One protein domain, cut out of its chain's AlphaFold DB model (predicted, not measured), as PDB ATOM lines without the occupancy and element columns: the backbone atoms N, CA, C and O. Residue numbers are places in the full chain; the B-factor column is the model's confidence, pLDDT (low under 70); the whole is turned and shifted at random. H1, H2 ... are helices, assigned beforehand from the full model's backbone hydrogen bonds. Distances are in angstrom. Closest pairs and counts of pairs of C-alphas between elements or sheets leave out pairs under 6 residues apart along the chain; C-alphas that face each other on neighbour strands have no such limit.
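AT A GLANCE: This is residues 103 to 227 of the 468 residues of the protein "DH domain-containing protein" of Dissostichus mawsoni (UniProt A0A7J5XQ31). Look for one long helix, H1, that makes most of the length of a thin rod, with the rest of the printed part folding back beside it. H2 reaches past the far end of H1, H3 turns back, and H4, H5 and H6 follow one after another back toward the start of H1, where H6 runs alongside it the opposite way. The printed part has 125 residues with six named helices, H1 to H6 in order along the chain, and no named strand; the class is all helix. It is extended, with a radius of gyration of the C-alphas of 22.8 A and spans of 74 by 26 by 23 A.

HOW THE PARTS SIT: Begin with H1, residues 114 to 154. With residues 143 to 147 alone it touches H3, residues 178 to 191; the closest C-alphas, of Val 143 and Val 189, are 6.5 A apart. Their lines stand at a steep tilt of 38 degrees, only just past shallow, opposite ways. H2, residues 159 to 172, is apart from H1 and forms a helical hairpin with H3; they only just touch, with 3 pairs of C-alphas within 8 A, closest at Val 161 and Gly 184, 5.8 A. H4, residues 200 to 204, is close to H1 but not clearly touching, with the C-alphas of Ile 140 and Met 203 closest at 6.8 A. H5, residues 206 to 211, only just touches H1, with 3 pairs of C-alphas within 8 A, closest at Tyr 133 and Arg 210, 7.5 A. H6, residues 214 to 224, touches H1 residues 115 to 126 at a shallow tilt of 19 degrees, opposite ways; the closest C-alphas, of Gln 119 and Asn 224, are 4.9 A apart. In H1, H3, H4 and H5 every O i to N i+4 pair is within hydrogen-bond range; in H2 it is 8 of 10 and in H6 6 of 7.

IN THESE COORDINATES: Start at Thr 103; residues 103 to 113 hold no named helix. Find C-alpha 114 at (190.358, 216.195, 169.316); from there H1 runs 59.4 A to C-alpha 154 at (133.694, 198.900, 165.684). H2 follows over 19.4 A, H3 over 20.2 A, then the short H4 and H5. H6 covers 15.7 A and ends at C-alpha 224, (184.365, 218.743, 176.096).

THE WHOLE: The C-alphas farthest apart, of Thr 111 and Gly 173, are 75.6 A apart. The printed part has no cut and no long link. Look for low confidence, pLDDT under 70, at residues 145 to 169, 174 to 185 and 194 to 195; the mean of the printed part is 78.4.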
ATOM      1  N   THR A 103     179.637 214.888 161.153       88.25
ATOM      2  CA  THR A 103     180.619 215.183 160.095       88.25
ATOM      3  C   THR A 103     179.980 215.649 158.791       88.25
ATOM      4  O   THR A 103     180.622 216.382 158.042       88.25
ATOM      5  N   ASP A 104     178.736 215.235 158.545       85.19
ATOM      6  CA  ASP A 104     177.974 215.522 157.328       85.19
ATOM      7  C   ASP A 104     177.505 216.997 157.324       85.19
ATOM      8  O   ASP A 104     177.367 217.615 156.271       85.19
ATOM      9  N   ILE A 105     177.343 217.586 158.517       86.81
ATOM     10  CA  ILE A 105     177.020 219.004 158.743       86.81
ATOM     11  C   ILE A 105     178.306 219.821 158.947       86.81
ATOM     12  O   ILE A 105     178.522 220.865 158.325       86.81
ATOM     13  N   VAL A 106     179.193 219.359 159.834       87.75
ATOM     14  CA  VAL A 106     180.394 220.090 160.258       87.75
ATOM     15  C   VAL A 106     181.547 219.780 159.307       87.75
ATOM     16  O   VAL A 106     182.437 218.976 159.586       87.75
ATOM     17  N   HIS A 107     181.552 220.468 158.168       86.12
ATOM     18  CA  HIS A 107     182.538 220.310 157.094       86.12
ATOM     19  C   HIS A 107     183.996 220.574 157.539       86.12
ATOM     20  O   HIS A 107     184.937 220.110 156.901       86.12
ATOM     21  N   SER A 108     184.203 221.274 158.662       85.19
ATOM     22  CA  SER A 108     185.512 221.532 159.282       85.19
ATOM     23  C   SER A 108     186.029 220.409 160.199       85.19
ATOM     24  O   SER A 108     187.098 220.551 160.788       85.19
ATOM     25  N   HIS A 109     185.331 219.272 160.322       85.38
ATOM     26  CA  HIS A 109     185.696 218.160 161.219       85.38
ATOM     27  C   HIS A 109     187.159 217.678 161.096       85.38
ATOM     28  O   HIS A 109     187.759 217.227 162.080       85.38
ATOM     29  N   SER A 110     187.743 217.793 159.902       84.75
ATOM     30  CA  SER A 110     189.130 217.432 159.590       84.75
ATOM     31  C   SER A 110     190.164 218.361 160.240       84.75
ATOM     32  O   SER A 110     191.211 217.882 160.674       84.75
ATOM     33  N   THR A 111     189.868 219.659 160.373       88.75
ATOM     34  CA  THR A 111     190.767 220.672 160.959       88.75
ATOM     35  C   THR A 111     190.541 220.894 162.457       88.75
ATOM     36  O   THR A 111     191.383 221.488 163.130       88.75
ATOM     37  N   MET A 112     189.430 220.398 163.010       89.31
ATOM     38  CA  MET A 112     189.093 220.531 164.431       89.31
ATOM     39  C   MET A 112     190.023 219.725 165.348       89.31
ATOM     40  O   MET A 112     190.424 218.598 165.046       89.31
ATOM     41  N   SER A 113     190.314 220.274 166.532       91.56
ATOM     42  CA  SER A 113     191.057 219.560 167.576       91.56
ATOM     43  C   SER A 113     190.274 218.355 168.114       91.56
ATOM     44  O   SER A 113     189.043 218.304 168.053       91.56
ATOM     45  N   LYS A 114     190.981 217.390 168.721       90.88
ATOM     46  CA  LYS A 114     190.358 216.195 169.316       90.88
ATOM     47  C   LYS A 114     189.273 216.543 170.350       90.88
ATOM     48  O   LYS A 114     188.244 215.879 170.380       90.88
ATOM     49  N   MET A 115     189.472 217.599 171.147       88.88
ATOM     50  CA  MET A 115     188.475 218.050 172.127       88.88
ATOM     51  C   MET A 115     187.202 218.569 171.446       88.88
ATOM     52  O   MET A 115     186.102 218.162 171.807       88.88
ATOM     53  N   GLN A 116     187.351 219.407 170.415       90.06
ATOM     54  CA  GLN A 116     186.220 219.941 169.652       90.06
ATOM     55  C   GLN A 116     185.448 218.834 168.918       90.06
ATOM     56  O   GLN A 116     184.226 218.910 168.848       90.06
ATOM     57  N   ARG A 117     186.121 217.781 168.427       92.00
ATOM     58  CA  ARG A 117     185.433 216.606 167.862       92.00
ATOM     59  C   ARG A 117     184.590 215.874 168.906       92.00
ATOM     60  O   ARG A 117     183.398 215.706 168.680       92.00
ATOM     61  N   HIS A 118     185.140 215.574 170.087       93.06
ATOM     62  CA  HIS A 118     184.340 214.995 171.177       93.06
ATOM     63  C   HIS A 118     183.182 215.917 171.626       93.06
ATOM     64  O   HIS A 118     182.164 215.447 172.137       93.06
ATOM     65  N   GLN A 119     183.320 217.241 171.479       93.19
ATOM     66  CA  GLN A 119     182.241 218.191 171.765       93.19
ATOM     67  C   GLN A 119     181.099 218.068 170.745       93.19
ATOM     68  O   GLN A 119     179.939 218.027 171.148       93.19
ATOM     69  N   GLN A 120     181.417 217.954 169.449       94.12
ATOM     70  CA  GLN A 120     180.418 217.694 168.406       94.12
ATOM     71  C   GLN A 120     179.768 216.318 168.571       94.12
ATOM     72  O   GLN A 120     178.551 216.222 168.494       94.12
ATOM     73  N   GLU A 121     180.539 215.277 168.897       94.19
ATOM     74  CA  GLU A 121     180.018 213.931 169.186       94.19
ATOM     75  C   GLU A 121     178.989 213.945 170.334       94.19
ATOM     76  O   GLU A 121     177.922 213.349 170.207       94.19
ATOM     77  N   ALA A 122     179.255 214.677 171.424       94.44
ATOM     78  CA  ALA A 122     178.330 214.795 172.557       94.44
ATOM     79  C   ALA A 122     177.074 215.635 172.239       94.44
ATOM     80  O   ALA A 122     175.979 215.320 172.710       94.44
ATOM     81  N   LEU A 123     177.208 216.696 171.434       94.50
ATOM     82  CA  LEU A 123     176.068 217.480 170.938       94.50
ATOM     83  C   LEU A 123     175.204 216.655 169.969       94.50
ATOM     84  O   LEU A 123     173.977 216.693 170.041       94.50
ATOM     85  N   TRP A 124     175.844 215.860 169.113       94.25
ATOM     86  CA  TRP A 124     175.188 214.946 168.184       94.25
ATOM     87  C   TRP A 124     174.429 213.840 168.913       94.25
ATOM     88  O   TRP A 124     173.263 213.605 168.603       94.25
ATOM     89  N   GLU A 125     175.031 213.219 169.936       94.75
ATOM     90  CA  GLU A 125     174.337 212.257 170.799       94.75
ATOM     91  C   GLU A 125     173.084 212.891 171.419       94.75
ATOM     92  O   GLU A 125     172.010 212.286 171.372       94.75
ATOM     93  N   PHE A 126     173.179 214.123 171.939       93.75
ATOM     94  CA  PHE A 126     172.033 214.836 172.509       93.75
ATOM     95  C   PHE A 126     170.886 214.960 171.493       93.75
ATOM     96  O   PHE A 126     169.769 214.520 171.781       93.75
ATOM     97  N   VAL A 127     171.161 215.525 170.311       91.31
ATOM     98  CA  VAL A 127     170.159 215.834 169.274       91.31
ATOM     99  C   VAL A 127     169.592 214.567 168.627       91.31
ATOM    100  O   VAL A 127     168.374 214.405 168.550       91.31
ATOM    101  N   HIS A 128     170.447 213.621 168.234       87.19
ATOM    102  CA  HIS A 128     170.022 212.361 167.621       87.19
ATOM    103  C   HIS A 128     169.169 211.519 168.587       87.19
ATOM    104  O   HIS A 128     168.148 210.943 168.194       87.19
ATOM    105  N   THR A 129     169.534 211.470 169.875       92.12
ATOM    106  CA  THR A 129     168.717 210.769 170.882       92.12
ATOM    107  C   THR A 129     167.438 211.524 171.256       92.12
ATOM    108  O   THR A 129     166.484 210.875 171.683       92.12
ATOM    109  N   GLU A 130     167.367 212.845 171.051       92.25
ATOM    110  CA  GLU A 130     166.128 213.620 171.207       92.25
ATOM    111  C   GLU A 130     165.137 213.308 170.081       92.25
ATOM    112  O   GLU A 130     164.013 212.905 170.366       92.25
ATOM    113  N   LEU A 131     165.563 213.363 168.812       85.88
ATOM    114  CA  LEU A 131     164.706 212.965 167.686       85.88
ATOM    115  C   LEU A 131     164.245 211.503 167.824       85.88
ATOM    116  O   LEU A 131     163.073 211.192 167.619       85.88
ATOM    117  N   THR A 132     165.143 210.608 168.248       84.75
ATOM    118  CA  THR A 132     164.810 209.201 168.531       84.75
ATOM    119  C   THR A 132     163.740 209.067 169.625       84.75
ATOM    120  O   THR A 132     162.857 208.214 169.523       84.75
ATOM    121  N   TYR A 133     163.794 209.897 170.670       87.19
ATOM    122  CA  TYR A 133     162.806 209.916 171.750       87.19
ATOM    123  C   TYR A 133     161.456 210.485 171.287       87.19
ATOM    124  O   TYR A 133     160.426 209.843 171.503       87.19
ATOM    125  N   ILE A 134     161.459 211.621 170.581       85.00
ATOM    126  CA  ILE A 134     160.264 212.256 170.008       85.00
ATOM    127  C   ILE A 134     159.545 211.293 169.055       85.00
ATOM    128  O   ILE A 134     158.344 211.066 169.205       85.00
ATOM    129  N   ASN A 135     160.274 210.648 168.141       81.38
ATOM    130  CA  ASN A 135     159.709 209.664 167.214       81.38
ATOM    131  C   ASN A 135     159.048 208.491 167.954       81.38
ATOM    132  O   ASN A 135     157.957 208.063 167.576       81.38
ATOM    133  N   LYS A 136     159.650 208.005 169.050       79.75
ATOM    134  CA  LYS A 136     159.054 206.936 169.869       79.75
ATOM    135  C   LYS A 136     157.799 207.412 170.603       79.75
ATOM    136  O   LYS A 136     156.814 206.682 170.593       79.75
ATOM    137  N   LEU A 137     157.766 208.631 171.153       81.25
ATOM    138  CA  LEU A 137     156.534 209.198 171.727       81.25
ATOM    139  C   LEU A 137     155.408 209.334 170.692       81.25
ATOM    140  O   LEU A 137     154.262 209.010 171.001       81.25
ATOM    141  N   ILE A 138     155.722 209.789 169.474       78.88
ATOM    142  CA  ILE A 138     154.748 209.922 168.382       78.88
ATOM    143  C   ILE A 138     154.158 208.551 168.033       78.88
ATOM    144  O   ILE A 138     152.938 208.410 168.039       78.88
ATOM    145  N   ILE A 139     155.005 207.534 167.833       76.06
ATOM    146  CA  ILE A 139     154.578 206.150 167.568       76.06
ATOM    147  C   ILE A 139     153.676 205.621 168.689       76.06
ATOM    148  O   ILE A 139     152.589 205.125 168.402       76.06
ATOM    149  N   ILE A 140     154.092 205.754 169.954       73.50
ATOM    150  CA  ILE A 140     153.313 205.306 171.121       73.50
ATOM    151  C   ILE A 140     151.928 205.962 171.116       73.50
ATOM    152  O   ILE A 140     150.909 205.279 171.205       73.50
ATOM    153  N   LYS A 141     151.882 207.290 170.959       78.00
ATOM    154  CA  LYS A 141     150.644 208.073 170.963       78.00
ATOM    155  C   LYS A 141     149.735 207.714 169.779       78.00
ATOM    156  O   LYS A 141     148.540 207.538 169.980       78.00
ATOM    157  N   ASP A 142     150.273 207.585 168.566       71.06
ATOM    158  CA  ASP A 142     149.487 207.264 167.366       71.06
ATOM    159  C   ASP A 142     148.948 205.825 167.385       71.06
ATOM    160  O   ASP A 142     147.788 205.611 167.040       71.06
ATOM    161  N   VAL A 143     149.741 204.839 167.824       70.12
ATOM    162  CA  VAL A 143     149.296 203.432 167.885       70.12
ATOM    163  C   VAL A 143     148.267 203.219 168.997       70.12
ATOM    164  O   VAL A 143     147.265 202.542 168.768       70.12
ATOM    165  N   VAL A 144     148.447 203.836 170.171       70.88
ATOM    166  CA  VAL A 144     147.453 203.765 171.259       70.88
ATOM    167  C   VAL A 144     146.152 204.474 170.867       70.88
ATOM    168  O   VAL A 144     145.077 203.918 171.085       70.88
ATOM    169  N   ILE A 145     146.212 205.648 170.225       68.62
ATOM    170  CA  ILE A 145     145.003 206.322 169.718       68.62
ATOM    171  C   ILE A 145     144.321 205.488 168.625       68.62
ATOM    172  O   ILE A 145     143.099 205.375 168.642       68.62
ATOM    173  N   ALA A 146     145.071 204.849 167.720       66.69
ATOM    174  CA  ALA A 146     144.496 203.954 166.713       66.69
ATOM    175  C   ALA A 146     143.797 202.733 167.343       66.69
ATOM    176  O   ALA A 146     142.697 202.382 166.920       66.69
ATOM    177  N   ALA A 147     144.379 202.125 168.385       67.44
ATOM    178  CA  ALA A 147     143.745 201.034 169.130       67.44
ATOM    179  C   ALA A 147     142.416 201.477 169.770       67.44
ATOM    180  O   ALA A 147     141.387 200.822 169.592       67.44
ATOM    181  N   LEU A 148     142.424 202.618 170.467       67.06
ATOM    182  CA  LEU A 148     141.243 203.183 171.132       67.06
ATOM    183  C   LEU A 148     140.154 203.611 170.136       67.06
ATOM    184  O   LEU A 148     138.972 203.385 170.385       67.06
ATOM    185  N   PHE A 149     140.533 204.174 168.988       63.97
ATOM    186  CA  PHE A 149     139.589 204.563 167.940       63.97
ATOM    187  C   PHE A 149     138.942 203.345 167.264       63.97
ATOM    188  O   PHE A 149     137.733 203.350 167.042       63.97
ATOM    189  N   ASN A 150     139.704 202.276 167.001       61.84
ATOM    190  CA  ASN A 150     139.158 201.026 166.462       61.84
ATOM    191  C   ASN A 150     138.130 200.397 167.420       61.84
ATOM    192  O   ASN A 150     137.033 200.041 166.988       61.84
ATOM    193  N   LEU A 151     138.447 200.344 168.721       63.75
ATOM    194  CA  LEU A 151     137.512 199.915 169.769       63.75
ATOM    195  C   LEU A 151     136.224 200.753 169.769       63.75
ATOM    196  O   LEU A 151     135.130 200.197 169.847       63.75
ATOM    197  N   GLN A 152     136.348 202.078 169.649       59.88
ATOM    198  CA  GLN A 152     135.211 202.999 169.671       59.88
ATOM    199  C   GLN A 152     134.320 202.900 168.420       59.88
ATOM    200  O   GLN A 152     133.102 202.991 168.546       59.88
ATOM    201  N   GLN A 153     134.898 202.733 167.225       58.16
ATOM    202  CA  GLN A 153     134.139 202.698 165.965       58.16
ATOM    203  C   GLN A 153     133.483 201.344 165.689       58.16
ATOM    204  O   GLN A 153     132.381 201.294 165.149       58.16
ATOM    205  N   HIS A 154     134.155 200.244 166.037       56.34
ATOM    206  CA  HIS A 154     133.694 198.900 165.684       56.34
ATOM    207  C   HIS A 154     133.068 198.137 166.858       56.34
ATOM    208  O   HIS A 154     132.472 197.089 166.634       56.34
ATOM    209  N   GLY A 155     133.194 198.631 168.098       52.22
ATOM    210  CA  GLY A 155     132.699 197.962 169.313       52.22
ATOM    211  C   GLY A 155     133.424 196.652 169.652       52.22
ATOM    212  O   GLY A 155     133.063 195.966 170.606       52.22
ATOM    213  N   PHE A 156     134.442 196.304 168.865       53.03
ATOM    214  CA  PHE A 156     135.088 195.002 168.810       53.03
ATOM    215  C   PHE A 156     136.565 195.176 168.425       53.03
ATOM    216  O   PHE A 156     136.924 196.079 167.670       53.03
ATOM    217  N   LEU A 157     137.427 194.304 168.954       57.22
ATOM    218  CA  LEU A 157     138.832 194.203 168.550       57.22
ATOM    219  C   LEU A 157     138.984 193.504 167.184       57.22
ATOM    220  O   LEU A 157     138.054 192.831 166.737       57.22
ATOM    221  N   PRO A 158     140.160 193.611 166.531       58.53
ATOM    222  CA  PRO A 158     140.467 192.853 165.320       58.53
ATOM    223  C   PRO A 158     140.248 191.343 165.486       58.53
ATOM    224  O   PRO A 158     140.402 190.793 166.580       58.53
ATOM    225  N   GLU A 159     139.942 190.656 164.382       54.28
ATOM    226  CA  GLU A 159     139.659 189.213 164.381       54.28
ATOM    227  C   GLU A 159     140.822 188.390 164.961       54.28
ATOM    228  O   GLU A 159     140.589 187.437 165.694       54.28
ATOM    229  N   GLU A 160     142.066 188.832 164.761       55.47
ATOM    230  CA  GLU A 160     143.292 188.283 165.364       55.47
ATOM    231  C   GLU A 160     143.224 188.131 166.897       55.47
ATOM    232  O   GLU A 160     143.875 187.257 167.469       55.47
ATOM    233  N   VAL A 161     142.436 188.984 167.561       57.12
ATOM    234  CA  VAL A 161     142.269 189.028 169.018       57.12
ATOM    235  C   VAL A 161     140.936 188.413 169.448       57.12
ATOM    236  O   VAL A 161     140.892 187.655 170.415       57.12
ATOM    237  N   ILE A 162     139.853 188.671 168.707       58.09
ATOM    238  CA  ILE A 162     138.529 188.106 169.008       58.09
ATOM    239  C   ILE A 162     138.460 186.602 168.726       58.09
ATOM    240  O   ILE A 162     137.847 185.866 169.497       58.09
ATOM    241  N   TYR A 163     139.088 186.113 167.658       62.59
ATOM    242  CA  TYR A 163     138.995 184.713 167.246       62.59
ATOM    243  C   TYR A 163     139.544 183.734 168.309       62.59
ATOM    244  O   TYR A 163     138.829 182.784 168.640       62.59
ATOM    245  N   PRO A 164     140.713 183.969 168.951       60.50
ATOM    246  CA  PRO A 164     141.146 183.189 170.116       60.50
ATOM    247  C   PRO A 164     140.159 183.223 171.294       60.50
ATOM    248  O   PRO A 164     139.913 182.191 171.919       60.50
ATOM    249  N   MET A 165     139.555 184.381 171.584       61.94
ATOM    250  CA  MET A 165     138.584 184.530 172.678       61.94
ATOM    251  C   MET A 165     137.294 183.745 172.387       61.94
ATOM    252  O   MET A 165     136.798 183.026 173.253       61.94
ATOM    253  N   LEU A 166     136.785 183.814 171.152       61.53
ATOM    254  CA  LEU A 166     135.631 183.032 170.701       61.53
ATOM    255  C   LEU A 166     135.930 181.528 170.676       61.53
ATOM    256  O   LEU A 166     135.055 180.738 171.034       61.53
ATOM    257  N   GLN A 167     137.147 181.112 170.308       65.06
ATOM    258  CA  GLN A 167     137.563 179.713 170.432       65.06
ATOM    259  C   GLN A 167     137.558 179.248 171.894       65.06
ATOM    260  O   GLN A 167     137.019 178.178 172.171       65.06
ATOM    261  N   GLU A 168     138.086 180.032 172.837       61.75
ATOM    262  CA  GLU A 168     138.125 179.649 174.257       61.75
ATOM    263  C   GLU A 168     136.725 179.607 174.892       61.75
ATOM    264  O   GLU A 168     136.402 178.651 175.604       61.75
ATOM    265  N   VAL A 169     135.845 180.563 174.568       67.06
ATOM    266  CA  VAL A 169     134.415 180.523 174.937       67.06
ATOM    267  C   VAL A 169     133.753 179.260 174.377       67.06
ATOM    268  O   VAL A 169     133.117 178.509 175.117       67.06
ATOM    269  N   ARG A 170     133.969 178.947 173.092       72.38
ATOM    270  CA  ARG A 170     133.412 177.753 172.428       72.38
ATOM    271  C   ARG A 170     133.981 176.433 172.965       72.38
ATOM    272  O   ARG A 170     133.294 175.418 172.913       72.38
ATOM    273  N   ARG A 171     135.216 176.439 173.480       73.12
ATOM    274  CA  ARG A 171     135.909 175.275 174.062       73.12
ATOM    275  C   ARG A 171     135.538 175.026 175.527       73.12
ATOM    276  O   ARG A 171     135.576 173.882 175.969       73.12
ATOM    277  N   THR A 172     135.227 176.077 176.288       76.12
ATOM    278  CA  THR A 172     135.002 175.990 177.744       76.12
ATOM    279  C   THR A 172     133.553 176.181 178.178       76.12
ATOM    280  O   THR A 172     133.227 175.843 179.314       76.12
ATOM    281  N   GLY A 173     132.696 176.746 177.323       72.31
ATOM    282  CA  GLY A 173     131.325 177.127 177.672       72.31
ATOM    283  C   GLY A 173     131.226 178.286 178.672       72.31
ATOM    284  O   GLY A 173     130.130 178.591 179.137       72.31
ATOM    285  N   LYS A 174     132.347 178.928 179.032       69.44
ATOM    286  CA  LYS A 174     132.355 180.073 179.949       69.44
ATOM    287  C   LYS A 174     131.894 181.349 179.234       69.44
ATOM    288  O   LYS A 174     132.195 181.512 178.051       69.44
ATOM    289  N   PRO A 175     131.205 182.270 179.934       63.81
ATOM    290  CA  PRO A 175     130.913 183.591 179.392       63.81
ATOM    291  C   PRO A 175     132.206 184.373 179.124       63.81
ATOM    292  O   PRO A 175     133.262 184.085 179.688       63.81
ATOM    293  N   PHE A 176     132.095 185.378 178.259       63.84
ATOM    294  CA  PHE A 176     133.173 186.302 177.923       63.84
ATOM    295  C   PHE A 176     133.674 187.054 179.167       63.84
ATOM    296  O   PHE A 176     132.872 187.634 179.896       63.84
ATOM    297  N   ASP A 177     134.990 187.070 179.384       63.31
ATOM    298  CA  ASP A 177     135.643 187.847 180.443       63.31
ATOM    299  C   ASP A 177     136.116 189.206 179.879       63.31
ATOM    300  O   ASP A 177     137.018 189.227 179.032       63.31
ATOM    301  N   PRO A 178     135.549 190.345 180.329       61.03
ATOM    302  CA  PRO A 178     135.952 191.675 179.871       61.03
ATOM    303  C   PRO A 178     137.431 192.008 180.111       61.03
ATOM    304  O   PRO A 178     138.001 192.787 179.351       61.03
ATOM    305  N   LEU A 179     138.085 191.402 181.108       64.25
ATOM    306  CA  LEU A 179     139.509 191.635 181.384       64.25
ATOM    307  C   LEU A 179     140.412 191.033 180.294       64.25
ATOM    308  O   LEU A 179     141.526 191.504 180.061       64.25
ATOM    309  N   VAL A 180     139.926 190.018 179.573       63.28
ATOM    310  CA  VAL A 180     140.640 189.445 178.423       63.28
ATOM    311  C   VAL A 180     140.500 190.349 177.189       63.28
ATOM    312  O   VAL A 180     141.395 190.349 176.347       63.28
ATOM    313  N   LEU A 181     139.450 191.185 177.102       60.84
ATOM    314  CA  LEU A 181     139.368 192.242 176.086       60.84
ATOM    315  C   LEU A 181     140.487 193.269 176.311       60.84
ATOM    316  O   LEU A 181     141.239 193.542 175.384       60.84
ATOM    317  N   GLU A 182     140.653 193.768 177.542       63.34
ATOM    318  CA  GLU A 182     141.745 194.687 177.906       63.34
ATOM    319  C   GLU A 182     143.122 194.090 177.567       63.34
ATOM    320  O   GLU A 182     143.918 194.716 176.865       63.34
ATOM    321  N   ALA A 183     143.376 192.844 177.982       67.94
ATOM    322  CA  ALA A 183     144.608 192.130 177.644       67.94
ATOM    323  C   ALA A 183     144.819 192.001 176.122       67.94
ATOM    324  O   ALA A 183     145.947 192.130 175.643       67.94
ATOM    325  N   GLY A 184     143.743 191.803 175.356       67.81
ATOM    326  CA  GLY A 184     143.754 191.777 173.896       67.81
ATOM    327  C   GLY A 184     144.083 193.129 173.250       67.81
ATOM    328  O   GLY A 184     144.886 193.178 172.317       67.81
ATOM    329  N   CYS A 185     143.528 194.231 173.770       67.38
ATOM    330  CA  CYS A 185     143.866 195.597 173.350       67.38
ATOM    331  C   CYS A 185     145.368 195.861 173.522       67.38
ATOM    332  O   CYS A 185     146.039 196.342 172.608       67.38
ATOM    333  N   LEU A 186     145.888 195.517 174.703       71.69
ATOM    334  CA  LEU A 186     147.295 195.671 175.058       71.69
ATOM    335  C   LEU A 186     148.184 194.808 174.158       71.69
ATOM    336  O   LEU A 186     149.152 195.315 173.596       71.69
ATOM    337  N   GLN A 187     147.819 193.542 173.944       73.69
ATOM    338  CA  GLN A 187     148.563 192.644 173.066       73.69
ATOM    339  C   GLN A 187     148.658 193.189 171.633       73.69
ATOM    340  O   GLN A 187     149.742 193.130 171.061       73.69
ATOM    341  N   TRP A 188     147.588 193.764 171.070       74.38
ATOM    342  CA  TRP A 188     147.625 194.372 169.729       74.38
ATOM    343  C   TRP A 188     148.581 195.574 169.646       74.38
ATOM    344  O   TRP A 188     149.344 195.698 168.688       74.38
ATOM    345  N   VAL A 189     148.600 196.437 170.670       73.62
ATOM    346  CA  VAL A 189     149.546 197.569 170.750       73.62
ATOM    347  C   VAL A 189     150.998 197.080 170.855       73.62
ATOM    348  O   VAL A 189     151.885 197.655 170.224       73.62
ATOM    349  N   GLU A 190     151.249 196.015 171.619       78.50
ATOM    350  CA  GLU A 190     152.592 195.460 171.848       78.50
ATOM    351  C   GLU A 190     153.120 194.611 170.672       78.50
ATOM    352  O   GLU A 190     154.335 194.541 170.464       78.50
ATOM    353  N   THR A 191     152.245 193.978 169.877       76.00
ATOM    354  CA  THR A 191     152.635 193.238 168.660       76.00
ATOM    355  C   THR A 191     152.740 194.119 167.415       76.00
ATOM    356  O   THR A 191     153.373 193.699 166.442       76.00
ATOM    357  N   HIS A 192     152.163 195.326 167.421       73.44
ATOM    358  CA  HIS A 192     152.149 196.206 166.254       73.44
ATOM    359  C   HIS A 192     153.580 196.522 165.753       73.44
ATOM    360  O   HIS A 192     154.402 197.011 166.534       73.44
ATOM    361  N   PRO A 193     153.914 196.322 164.457       71.94
ATOM    362  CA  PRO A 193     155.299 196.397 163.975       71.94
ATOM    363  C   PRO A 193     156.038 197.712 164.258       71.94
ATOM    364  O   PRO A 193     157.244 197.688 164.503       71.94
ATOM    365  N   LYS A 194     155.339 198.858 164.272       69.00
ATOM    366  CA  LYS A 194     155.957 200.163 164.585       69.00
ATOM    367  C   LYS A 194     156.410 200.282 166.046       69.00
ATOM    368  O   LYS A 194     157.290 201.084 166.326       69.00
ATOM    369  N   CYS A 195     155.850 199.491 166.961       69.19
ATOM    370  CA  CYS A 195     156.158 199.542 168.392       69.19
ATOM    371  C   CYS A 195     157.461 198.821 168.776       69.19
ATOM    372  O   CYS A 195     157.763 198.737 169.962       69.19
ATOM    373  N   GLU A 196     158.226 198.271 167.822       70.25
ATOM    374  CA  GLU A 196     159.520 197.599 168.066       70.25
ATOM    375  C   GLU A 196     159.461 196.437 169.095       70.25
ATOM    376  O   GLU A 196     160.480 196.071 169.678       70.25
ATOM    377  N   ARG A 197     158.276 195.834 169.315       74.50
ATOM    378  CA  ARG A 197     157.972 194.852 170.388       74.50
ATOM    379  C   ARG A 197     158.085 195.397 171.825       74.50
ATOM    380  O   ARG A 197     158.246 194.626 172.770       74.50
ATOM    381  N   MET A 198     158.009 196.714 171.997       75.12
ATOM    382  CA  MET A 198     158.010 197.392 173.295       75.12
ATOM    383  C   MET A 198     156.722 197.085 174.079       75.12
ATOM    384  O   MET A 198     155.636 197.107 173.502       75.12
ATOM    385  N   ARG A 199     156.821 196.814 175.388       80.69
ATOM    386  CA  ARG A 199     155.648 196.595 176.258       80.69
ATOM    387  C   ARG A 199     155.014 197.933 176.645       80.69
ATOM    388  O   ARG A 199     155.724 198.938 176.701       80.69
ATOM    389  N   LEU A 200     153.726 197.985 177.008       76.62
ATOM    390  CA  LEU A 200     153.102 199.267 177.400       76.62
ATOM    391  C   LEU A 200     153.812 199.917 178.607       76.62
ATOM    392  O   LEU A 200     154.004 201.131 178.628       76.62
ATOM    393  N   GLY A 201     154.286 199.121 179.572       77.81
ATOM    394  CA  GLY A 201     155.098 199.627 180.686       77.81
ATOM    395  C   GLY A 201     156.431 200.240 180.232       77.81
ATOM    396  O   GLY A 201     156.826 201.299 180.720       77.81
ATOM    397  N   ASP A 202     157.090 199.646 179.231       81.44
ATOM    398  CA  ASP A 202     158.316 200.200 178.642       81.44
ATOM    399  C   ASP A 202     158.045 201.519 177.904       81.44
ATOM    400  O   ASP A 202     158.906 202.400 177.897       81.44
ATOM    401  N   MET A 203     156.866 201.661 177.284       81.56
ATOM    402  CA  MET A 203     156.406 202.901 176.647       81.56
ATOM    403  C   MET A 203     156.152 203.993 177.695       81.56
ATOM    404  O   MET A 203     156.699 205.089 177.588       81.56
ATOM    405  N   GLN A 204     155.381 203.679 178.741       79.88
ATOM    406  CA  GLN A 204     155.067 204.590 179.849       79.88
ATOM    407  C   GLN A 204     156.323 205.043 180.610       79.88
ATOM    408  O   GLN A 204     156.397 206.186 181.052       79.88
ATOM    409  N   ALA A 205     157.349 204.193 180.698       84.56
ATOM    410  CA  ALA A 205     158.629 204.551 181.297       84.56
ATOM    411  C   ALA A 205     159.462 205.548 180.459       84.56
ATOM    412  O   ALA A 205     160.402 206.136 180.998       84.56
ATOM    413  N   LYS A 206     159.162 205.773 179.165       84.94
ATOM    414  CA  LYS A 206     160.009 206.596 178.270       84.94
ATOM    415  C   LYS A 206     160.276 208.021 178.777       84.94
ATOM    416  O   LYS A 206     161.441 208.416 178.722       84.94
ATOM    417  N   PRO A 207     159.301 208.793 179.298       88.56
ATOM    418  CA  PRO A 207     159.573 210.149 179.777       88.56
ATOM    419  C   PRO A 207     160.501 210.171 180.993       88.56
ATOM    420  O   PRO A 207     161.452 210.951 181.020       88.56
ATOM    421  N   HIS A 208     160.305 209.254 181.949       87.12
ATOM    422  CA  HIS A 208     161.198 209.102 183.102       87.12
ATOM    423  C   HIS A 208     162.606 208.630 182.675       87.12
ATOM    424  O   HIS A 208     163.624 209.119 183.169       87.12
ATOM    425  N   GLN A 209     162.683 207.734 181.684       90.19
ATOM    426  CA  GLN A 209     163.941 207.298 181.072       90.19
ATOM    427  C   GLN A 209     164.658 208.419 180.299       90.19
ATOM    428  O   GLN A 209     165.882 208.384 180.231       90.19
ATOM    429  N   ARG A 210     163.955 209.407 179.720       94.50
ATOM    430  CA  ARG A 210     164.592 210.546 179.029       94.50
ATOM    431  C   ARG A 210     165.037 211.631 180.003       94.50
ATOM    432  O   ARG A 210     166.185 212.065 179.925       94.50
ATOM    433  N   ILE A 211     164.178 212.036 180.942       92.12
ATOM    434  CA  ILE A 211     164.473 213.146 181.868       92.12
ATOM    435  C   ILE A 211     165.722 212.860 182.721       92.12
ATOM    436  O   ILE A 211     166.564 213.737 182.902       92.12
ATOM    437  N   THR A 212     165.923 211.601 183.124       93.88
ATOM    438  CA  THR A 212     167.118 211.130 183.853       93.88
ATOM    439  C   THR A 212     168.400 211.055 183.004       93.88
ATOM    440  O   THR A 212     169.492 210.927 183.561       93.88
ATOM    441  N   LYS A 213     168.321 211.171 181.668       96.06
ATOM    442  CA  LYS A 213     169.492 211.178 180.766       96.06
ATOM    443  C   LYS A 213     170.038 212.574 180.488       96.06
ATOM    444  O   LYS A 213     171.246 212.690 180.283       96.06
ATOM    445  N   TYR A 214     169.219 213.629 180.530       97.25
ATOM    446  CA  TYR A 214     169.703 214.992 180.263       97.25
ATOM    447  C   TYR A 214     170.879 215.429 181.155       97.25
ATOM    448  O   TYR A 214     171.822 215.993 180.598       97.25
ATOM    449  N   PRO A 215     170.945 215.129 182.473       97.06
ATOM    450  CA  PRO A 215     172.133 215.445 183.266       97.06
ATOM    451  C   PRO A 215     173.406 214.763 182.764       97.06
ATOM    452  O   PRO A 215     174.490 215.306 182.942       97.06
ATOM    453  N   LEU A 216     173.298 213.569 182.173       96.75
ATOM    454  CA  LEU A 216     174.441 212.816 181.654       96.75
ATOM    455  C   LEU A 216     174.912 213.399 180.317       96.75
ATOM    456  O   LEU A 216     176.102 213.655 180.156       96.75
ATOM    457  N   LEU A 217     173.972 213.689 179.412       96.69
ATOM    458  CA  LEU A 217     174.251 214.309 178.114       96.69
ATOM    459  C   LEU A 217     174.832 215.726 178.285       96.69
ATOM    460  O   LEU A 217     175.869 216.046 177.707       96.69
ATOM    461  N   LEU A 218     174.252 216.553 179.166       97.00
ATOM    462  CA  LEU A 218     174.792 217.880 179.496       97.00
ATOM    463  C   LEU A 218     176.182 217.798 180.149       97.00
ATOM    464  O   LEU A 218     177.044 218.617 179.836       97.00
ATOM    465  N   LYS A 219     176.445 216.796 181.005       96.19
ATOM    466  CA  LYS A 219     177.792 216.539 181.556       96.19
ATOM    467  C   LYS A 219     178.794 216.125 180.470       96.19
ATOM    468  O   LYS A 219     179.952 216.526 180.561       96.19
ATOM    469  N   ALA A 220     178.375 215.364 179.457       96.06
ATOM    470  CA  ALA A 220     179.229 214.977 178.332       96.06
ATOM    471  C   ALA A 220     179.615 216.188 177.464       96.06
ATOM    472  O   ALA A 220     180.799 216.387 177.198       96.06
ATOM    473  N   VAL A 221     178.645 217.044 177.111       95.56
ATOM    474  CA  VAL A 221     178.904 218.302 176.388       95.56
ATOM    475  C   VAL A 221     179.820 219.216 177.211       95.56
ATOM    476  O   VAL A 221     180.877 219.611 176.724       95.56
ATOM    477  N   LEU A 222     179.485 219.467 178.485       95.56
ATOM    478  CA  LEU A 222     180.265 220.316 179.396       95.56
ATOM    479  C   LEU A 222     181.726 219.863 179.536       95.56
ATOM    480  O   LEU A 222     182.620 220.703 179.554       95.56
ATOM    481  N   LYS A 223     181.979 218.549 179.613       94.12
ATOM    482  CA  LYS A 223     183.334 217.979 179.724       94.12
ATOM    483  C   LYS A 223     184.232 218.330 178.530       94.12
ATOM    484  O   LYS A 223     185.444 218.424 178.703       94.12
ATOM    485  N   ASN A 224     183.645 218.504 177.347       92.06
ATOM    486  CA  ASN A 224     184.365 218.743 176.096       92.06
ATOM    487  C   ASN A 224     184.305 220.224 175.648       92.06
ATOM    488  O   ASN A 224     184.891 220.586 174.630       92.06
ATOM    489  N   THR A 225     183.607 221.092 176.390       93.81
ATOM    490  CA  THR A 225     183.497 222.534 176.114       93.81
ATOM    491  C   THR A 225     184.645 223.315 176.754       93.81
ATOM    492  O   THR A 225     184.798 223.310 177.971       93.81
ATOM    493  N   GLN A 226     185.411 224.048 175.940       91.00
ATOM    494  CA  GLN A 226     186.561 224.844 176.405       91.00
ATOM    495  C   GLN A 226     186.211 226.298 176.776       91.00
ATOM    496  O   GLN A 226     186.926 226.907 177.563       91.00
ATOM    497  N   ASP A 227     185.131 226.854 176.222       93.19
ATOM    498  CA  ASP A 227     184.695 228.236 176.470       93.19
ATOM    499  C   ASP A 227     184.163 228.399 177.917       93.19
ATOM    500  O   ASP A 227     183.176 227.741 178.267       93.19
TER     501      ASP A 227